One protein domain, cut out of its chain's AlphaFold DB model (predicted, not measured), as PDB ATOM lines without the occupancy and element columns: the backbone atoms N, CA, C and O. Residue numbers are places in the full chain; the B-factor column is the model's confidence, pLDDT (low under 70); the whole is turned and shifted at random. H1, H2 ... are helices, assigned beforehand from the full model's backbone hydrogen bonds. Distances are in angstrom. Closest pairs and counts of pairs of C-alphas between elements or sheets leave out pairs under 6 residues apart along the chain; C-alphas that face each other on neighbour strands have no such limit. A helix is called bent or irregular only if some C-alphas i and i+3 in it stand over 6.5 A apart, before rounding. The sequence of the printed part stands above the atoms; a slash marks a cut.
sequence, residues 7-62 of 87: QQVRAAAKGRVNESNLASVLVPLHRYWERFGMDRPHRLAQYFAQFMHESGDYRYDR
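This is residues 7 to 62 of the 87 residues of an uncharacterized protein of Sinorhizobium medicae (UniProt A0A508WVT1). Two longer helices, H2 and H3, run out and back roughly side by side with a gap between them, and the short helix H1 lies across H3 at a steep tilt, so that the three helix centres make a loose triangle. The link of residues 33 to 40 joins H2 to H3 at one end, and residues 56 to 62 fold back toward the start of H2 at the other. The printed part has 56 residues with three named helices, in the order H1, H2, H3, and no named strand; its class is all helix. It is compact, with a radius of gyration of the C-alphas of 10.9 A, and only just elongated, spanning 29 by 19 by 18 A.

Start at H1, residues 7 to 12, and look across to H3, residues 41 to 55: they are close but not clearly touching, and their closest C-alphas, those of Val 9 and Phe 48, are 7.4 A apart. Their lines stand at a steep tilt of 62 degrees, and they run the same way. H2, residues 19 to 32, is apart from H1. H2 and H3 are near each other, with 8 pairs of C-alphas within 10 A but no pair within 8 A. In H1 and H3 every O i to N i+4 pair is within hydrogen-bond range; in H2 it is 8 of 10.

Find C-alpha 7 at (199.067, 117.105, 94.436), where H1 begins; it spans 8.7 A. Go on to C-alpha 19 at (206.960, 112.610, 101.135), from which H2 runs 20.0 A to C-alpha 32. H2 is neither bent nor irregular, but only just: C-alphas 25 and 28 are 6.0 A apart. H3 runs 20.9 A from C-alpha 41 to C-alpha 55 at (211.923, 123.448, 105.148).

Look at Gly 15 and Arg 35 for the two C-alphas farthest apart, 30.5 A. The printed part has no cut, and both links are short. The mean pLDDT of the printed part is 95.2, and no printed residue is under 70.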
ATOM      1  N   GLN A   7     198.527 117.026  95.793       96.12
ATOM      2  CA  GLN A   7     199.067 117.105  94.436       96.12
ATOM      3  C   GLN A   7     199.390 118.549  94.037       96.12
ATOM      4  O   GLN A   7     200.450 118.788  93.469       96.12
ATOM      5  N   GLN A   8     198.523 119.509  94.373       96.69
ATOM      6  CA  GLN A   8     198.793 120.931  94.141       96.69
ATOM      7  C   GLN A   8     199.993 121.418  94.961       96.69
ATOM      8  O   GLN A   8     200.816 122.159  94.435       96.69
ATOM      9  N   VAL A   9     200.144 120.953  96.208       96.75
ATOM     10  CA  VAL A   9     201.325 121.268  97.034       96.75
ATOM     11  C   VAL A   9     202.607 120.738  96.383       96.75
ATOM     12  O   VAL A   9     203.572 121.484  96.252       96.75
ATOM     13  N   ARG A  10     202.614 119.485  95.905       96.81
ATOM     14  CA  ARG A  10     203.772 118.911  95.191       96.81
ATOM     15  C   ARG A  10     204.098 119.667  93.906       96.81
ATOM     16  O   ARG A  10     205.265 119.901  93.629       96.81
ATOM     17  N   ALA A  11     203.080 120.050  93.140       97.38
ATOM     18  CA  ALA A  11     203.262 120.781  91.889       97.38
ATOM     19  C   ALA A  11     203.820 122.201  92.095       97.38
ATOM     20  O   ALA A  11     204.433 122.749  91.185       97.38
ATOM     21  N   ALA A  12     203.603 122.795  93.270       97.00
ATOM     22  CA  ALA A  12     204.103 124.123  93.612       97.00
ATOM     23  C   ALA A  12     205.545 124.123  94.163       97.00
ATOM     24  O   ALA A  12     206.180 125.178  94.177       97.00
ATOM     25  N   ALA A  13     206.068 122.972  94.601       96.88
ATOM     26  CA  ALA A  13     207.445 122.851  95.073       96.88
ATOM     27  C   ALA A  13     208.449 123.069  93.927       96.88
ATOM     28  O   ALA A  13     208.236 122.606  92.804       96.88
ATOM     29  N   LYS A  14     209.566 123.753  94.205       94.50
ATOM     30  CA  LYS A  14     210.637 123.976  93.216       94.50
ATOM     31  C   LYS A  14     211.642 122.824  93.192       94.50
ATOM     32  O   LYS A  14     212.258 122.564  92.161       94.50
ATOM     33  N   GLY A  15     211.833 122.164  94.330       91.50
ATOM     34  CA  GLY A  15     212.734 121.036  94.517       91.50
ATOM     35  C   GLY A  15     212.027 119.697  94.716       91.50
ATOM     36  O   GLY A  15     210.802 119.574  94.708       91.50
ATOM     37  N   ARG A  16     212.839 118.654  94.920       93.25
ATOM     38  CA  ARG A  16     212.337 117.323  95.272       93.25
ATOM     39  C   ARG A  16     211.750 117.345  96.682       93.25
ATOM     40  O   ARG A  16     212.486 117.501  97.654       93.25
ATOM     41  N   VAL A  17     210.453 117.080  96.766       97.56
ATOM     42  CA  VAL A  17     209.724 116.893  98.022       97.56
ATOM     43  C   VAL A  17     210.131 115.574  98.685       97.56
ATOM     44  O   VAL A  17     210.228 114.534  98.026       97.56
ATOM     45  N   ASN A  18     210.341 115.603 100.002       97.94
ATOM     46  CA  ASN A  18     210.348 114.395 100.823       97.94
ATOM     47  C   ASN A  18     208.912 114.102 101.287       97.94
ATOM     48  O   ASN A  18     208.309 114.893 102.009       97.94
ATOM     49  N   GLU A  19     208.360 112.962 100.869       97.31
ATOM     50  CA  GLU A  19     206.960 112.610 101.135       97.31
ATOM     51  C   GLU A  19     206.652 112.425 102.627       97.31
ATOM     52  O   GLU A  19     205.574 112.811 103.074       97.31
ATOM     53  N   SER A  20     207.594 111.901 103.417       97.94
ATOM     54  CA  SER A  20     207.406 111.743 104.865       97.94
ATOM     55  C   SER A  20     207.325 113.098 105.572       97.94
ATOM     56  O   SER A  20     206.485 113.292 106.451       97.94
ATOM     57  N   ASN A  21     208.142 114.062 105.145       97.88
ATOM     58  CA  ASN A  21     208.125 115.419 105.690       97.88
ATOM     59  C   ASN A  21     206.876 116.190 105.251       97.88
ATOM     60  O   ASN A  21     206.265 116.887 106.050       97.88
ATOM     61  N   LEU A  22     206.435 116.037 103.999       97.81
ATOM     62  CA  LEU A  22     205.165 116.618 103.566       97.81
ATOM     63  C   LEU A  22     203.985 116.011 104.353       97.81
ATOM     64  O   LEU A  22     203.080 116.729 104.784       97.81
ATOM     65  N   ALA A  23     204.000 114.696 104.589       97.25
ATOM     66  CA  ALA A  23     202.964 114.020 105.364       97.25
ATOM     67  C   ALA A  23     202.883 114.528 106.814       97.25
ATOM     68  O   ALA A  23     201.776 114.645 107.347       97.25
ATOM     69  N   SER A  24     204.014 114.892 107.431       96.00
ATOM     70  CA  SER A  24     204.040 115.433 108.797       96.00
ATOM     71  C   SER A  24     203.304 116.776 108.929       96.00
ATOM     72  O   SER A  24     202.812 117.092 110.010       96.00
ATOM     73  N   VAL A  25     203.137 117.516 107.827       95.56
ATOM     74  CA  VAL A  25     202.324 118.742 107.751       95.56
ATOM     75  C   VAL A  25     200.871 118.428 107.384       95.56
ATOM     76  O   VAL A  25     199.937 118.924 108.015       95.56
ATOM     77  N   LEU A  26     200.651 117.579 106.373       95.69
ATOM     78  CA  LEU A  26     199.308 117.314 105.844       95.69
ATOM     79  C   LEU A  26     198.404 116.554 106.823       95.69
ATOM     80  O   LEU A  26     197.209 116.841 106.884       95.69
ATOM     81  N   VAL A  27     198.945 115.610 107.600       95.19
ATOM     82  CA  VAL A  27     198.174 114.826 108.581       95.19
ATOM     83  C   VAL A  27     197.552 115.710 109.674       95.19
ATOM     84  O   VAL A  27     196.329 115.661 109.848       95.19
ATOM     85  N   PRO A  28     198.318 116.539 110.414       93.94
ATOM     86  CA  PRO A  28     197.731 117.417 111.420       93.94
ATOM     87  C   PRO A  28     196.873 118.518 110.797       93.94
ATOM     88  O   PRO A  28     195.819 118.828 111.352       93.94
ATOM     89  N   LEU A  29     197.250 119.062 109.632       94.31
ATOM     90  CA  LEU A  29     196.413 120.031 108.925       94.31
ATOM     91  C   LEU A  29     195.040 119.427 108.615       94.31
ATOM     92  O   LEU A  29     194.025 120.017 108.964       94.31
ATOM     93  N   HIS A  30     194.984 118.208 108.077       92.19
ATOM     94  CA  HIS A  30     193.723 117.516 107.813       92.19
ATOM     95  C   HIS A  30     192.874 117.308 109.077       92.19
ATOM     96  O   HIS A  30     191.647 117.346 109.007       92.19
ATOM     97  N   ARG A  31     193.500 117.105 110.241       93.69
ATOM     98  CA  ARG A  31     192.787 116.907 111.511       93.69
ATOM     99  C   ARG A  31     192.279 118.206 112.137       93.69
ATOM    100  O   ARG A  31     191.234 118.191 112.778       93.69
ATOM    101  N   TYR A  32     193.015 119.305 111.991       92.75
ATOM    102  CA  TYR A  32     192.766 120.536 112.749       92.75
ATOM    103  C   TYR A  32     192.405 121.753 111.891       92.75
ATOM    104  O   TYR A  32     192.227 122.838 112.442       92.75
ATOM    105  N   TRP A  33     192.285 121.602 110.570       91.62
ATOM    106  CA  TRP A  33     192.093 122.721 109.645       91.62
ATOM    107  C   TRP A  33     190.933 123.652 110.026       91.62
ATOM    108  O   TRP A  33     191.140 124.862 110.090       91.62
ATOM    109  N   GLU A  34     189.750 123.117 110.348       91.00
ATOM    110  CA  GLU A  34     188.573 123.928 110.708       91.00
ATOM    111  C   GLU A  34     188.826 124.777 111.955       91.00
ATOM    112  O   GLU A  34     188.519 125.969 111.973       91.00
ATOM    113  N   ARG A  35     189.470 124.193 112.975       94.06
ATOM    114  CA  ARG A  35     189.760 124.865 114.249       94.06
ATOM    115  C   ARG A  35     190.587 126.136 114.062       94.06
ATOM    116  O   ARG A  35     190.428 127.082 114.827       94.06
ATOM    117  N   PHE A  36     191.470 126.154 113.066       90.94
ATOM    118  CA  PHE A  36     192.360 127.282 112.786       90.94
ATOM    119  C   PHE A  36     191.928 128.105 111.562       90.94
ATOM    120  O   PHE A  36     192.651 129.002 111.125       90.94
ATOM    121  N   GLY A  37     190.742 127.834 111.005       91.44
ATOM    122  CA  GLY A  37     190.241 128.516 109.812       91.44
ATOM    123  C   GLY A  37     191.137 128.309 108.588       91.44
ATOM    124  O   GLY A  37     191.321 129.235 107.796       91.44
ATOM    125  N   MET A  38     191.732 127.120 108.465       92.38
ATOM    126  CA  MET A  38     192.508 126.672 107.301       92.38
ATOM    127  C   MET A  38     191.609 126.067 106.209       92.38
ATOM    128  O   MET A  38     192.063 125.340 105.336       92.38
ATOM    129  N   ASP A  39     190.317 126.373 106.254       89.50
ATOM    130  CA  ASP A  39     189.330 126.150 105.199       89.50
ATOM    131  C   ASP A  39     189.464 127.156 104.049       89.50
ATOM    132  O   ASP A  39     189.064 126.893 102.916       89.50
ATOM    133  N   ARG A  40     190.072 128.312 104.331       91.94
ATOM    134  CA  ARG A  40     190.239 129.410 103.381       91.94
ATOM    135  C   ARG A  40     191.462 129.198 102.477       91.94
ATOM    136  O   ARG A  40     192.586 129.193 102.986       91.94
ATOM    137  N   PRO A  41     191.295 129.153 101.138       93.31
ATOM    138  CA  PRO A  41     192.401 128.914 100.206       93.31
ATOM    139  C   PRO A  41     193.566 129.899 100.343       93.31
ATOM    140  O   PRO A  41     194.720 129.496 100.283       93.31
ATOM    141  N   HIS A  42     193.285 131.184 100.581       95.00
ATOM    142  CA  HIS A  42     194.328 132.207 100.726       95.00
ATOM    143  C   HIS A  42     195.185 132.018 101.988       95.00
ATOM    144  O   HIS A  42     196.366 132.355 101.977       95.00
ATOM    145  N   ARG A  43     194.624 131.446 103.064       95.56
ATOM    146  CA  ARG A  43     195.393 131.100 104.269       95.56
ATOM    147  C   ARG A  43     196.257 129.871 104.024       95.56
ATOM    148  O   ARG A  43     197.432 129.888 104.368       95.56
ATOM    149  N   LEU A  44     195.701 128.853 103.367       95.38
ATOM    150  CA  LEU A  44     196.449 127.658 102.974       95.38
ATOM    151  C   LEU A  44     197.613 127.989 102.033       95.38
ATOM    152  O   LEU A  44     198.707 127.469 102.221       95.38
ATOM    153  N   ALA A  45     197.403 128.872 101.055       95.81
ATOM    154  CA  ALA A  45     198.449 129.293 100.128       95.81
ATOM    155  C   ALA A  45     199.639 129.926 100.866       95.81
ATOM    156  O   ALA A  45     200.784 129.544 100.629       95.81
ATOM    157  N   GLN A  46     199.372 130.842 101.803       96.75
ATOM    158  CA  GLN A  46     200.419 131.465 102.614       96.75
ATOM    159  C   GLN A  46     201.092 130.451 103.553       96.75
ATOM    160  O   GLN A  46     202.318 130.429 103.645       96.75
ATOM    161  N   TYR A  47     200.307 129.585 104.196       96.12
ATOM    162  CA  TYR A  47     200.802 128.543 105.093       96.12
ATOM    163  C   TYR A  47     201.776 127.594 104.380       96.12
ATOM    164  O   TYR A  47     202.901 127.405 104.838       96.12
ATOM    165  N   PHE A  48     201.387 127.046 103.224       96.88
ATOM    166  CA  PHE A  48     202.254 126.152 102.454       96.88
ATOM    167  C   PHE A  48     203.484 126.863 101.894       96.88
ATOM    168  O   PHE A  48     204.554 126.260 101.883       96.88
ATOM    169  N   ALA A  49     203.366 128.128 101.476       97.19
ATOM    170  CA  ALA A  49     204.517 128.904 101.020       97.19
ATOM    171  C   ALA A  49     205.571 129.066 102.127       97.19
ATOM    172  O   ALA A  49     206.759 128.903 101.852       97.19
ATOM    173  N   GLN A  50     205.153 129.310 103.376       97.56
ATOM    174  CA  GLN A  50     206.094 129.376 104.497       97.56
ATOM    175  C   GLN A  50     206.730 128.024 104.794       97.56
ATOM    176  O   GLN A  50     207.945 127.943 104.906       97.56
ATOM    177  N   PHE A  51     205.953 126.941 104.845       96.31
ATOM    178  CA  PHE A  51     206.546 125.617 105.038       96.31
ATOM    179  C   PHE A  51     207.552 125.278 103.937       96.31
ATOM    180  O   PHE A  51     208.643 124.812 104.249       96.31
ATOM    181  N   MET A  52     207.238 125.564 102.672       97.12
ATOM    182  CA  MET A  52     208.181 125.399 101.564       97.12
ATOM    183  C   MET A  52     209.448 126.239 101.750       97.12
ATOM    184  O   MET A  52     210.543 125.729 101.531       97.12
ATOM    185  N   HIS A  53     209.325 127.496 102.184       96.25
ATOM    186  CA  HIS A  53     210.478 128.363 102.422       96.25
ATOM    187  C   HIS A  53     211.378 127.830 103.543       96.25
ATOM    188  O   HIS A  53     212.566 127.603 103.322       96.25
ATOM    189  N   GLU A  54     210.801 127.558 104.711       95.75
ATOM    190  CA  GLU A  54     211.553 127.221 105.924       95.75
ATOM    191  C   GLU A  54     212.139 125.800 105.898       95.75
ATOM    192  O   GLU A  54     213.198 125.543 106.463       95.75
ATOM    193  N   SER A  55     211.475 124.853 105.224       96.25
ATOM    194  CA  SER A  55     211.923 123.448 105.148       96.25
ATOM    195  C   SER A  55     212.692 123.106 103.865       96.25
ATOM    196  O   SER A  55     213.085 121.952 103.661       96.25
ATOM    197  N   GLY A  56     212.883 124.085 102.973       95.75
ATOM    198  CA  GLY A  56     213.468 123.870 101.650       95.75
ATOM    199  C   GLY A  56     212.637 122.902 100.805       95.75
ATOM    200  O   GLY A  56     213.119 121.836 100.433       95.75
ATOM    201  N   ASP A  57     211.382 123.256 100.531       97.06
ATOM    202  CA  ASP A  57     210.396 122.433  99.819       97.06
ATOM    203  C   ASP A  57     210.148 121.064 100.479       97.06
ATOM    204  O   ASP A  57     210.091 120.025  99.819       97.06
ATOM    205  N   TYR A  58     209.989 121.055 101.806       97.44
ATOM    206  CA  TYR A  58     209.802 119.856 102.636       97.44
ATOM    207  C   TYR A  58     211.001 118.903 102.627       97.44
ATOM    208  O   TYR A  58     210.890 117.764 103.074       97.44
ATOM    209  N   ARG A  59     212.168 119.322 102.132       96.06
ATOM    210  CA  ARG A  59     213.360 118.468 102.078       96.06
ATOM    211  C   ARG A  59     213.946 118.197 103.460       96.06
ATOM    212  O   ARG A  59     214.423 117.085 103.694       96.06
ATOM    213  N   TYR A  60     213.897 119.179 104.354       94.50
ATOM    214  CA  TYR A  60     214.514 119.118 105.676       94.50
ATOM    215  C   TYR A  60     213.456 119.212 106.778       94.50
ATOM    216  O   TYR A  60     212.546 120.031 106.711       94.50
ATOM    217  N   ASP A  61     213.584 118.367 107.796       93.94
ATOM    218  CA  ASP A  61     212.755 118.354 109.010       93.94
ATOM    219  C   ASP A  61     213.547 118.752 110.267       93.94
ATOM    220  O   ASP A  61     213.023 118.756 111.379       93.94
ATOM    221  N   ARG A  62     214.828 119.074 110.082       91.50
ATOM    222  CA  ARG A  62     215.782 119.467 111.113       91.50
ATOM    223  C   ARG A  62     216.595 120.653 110.627       91.50
ATOM    224  O   ARG A  62     216.753 120.857 109.422       91.50
TER     225      ARG A  62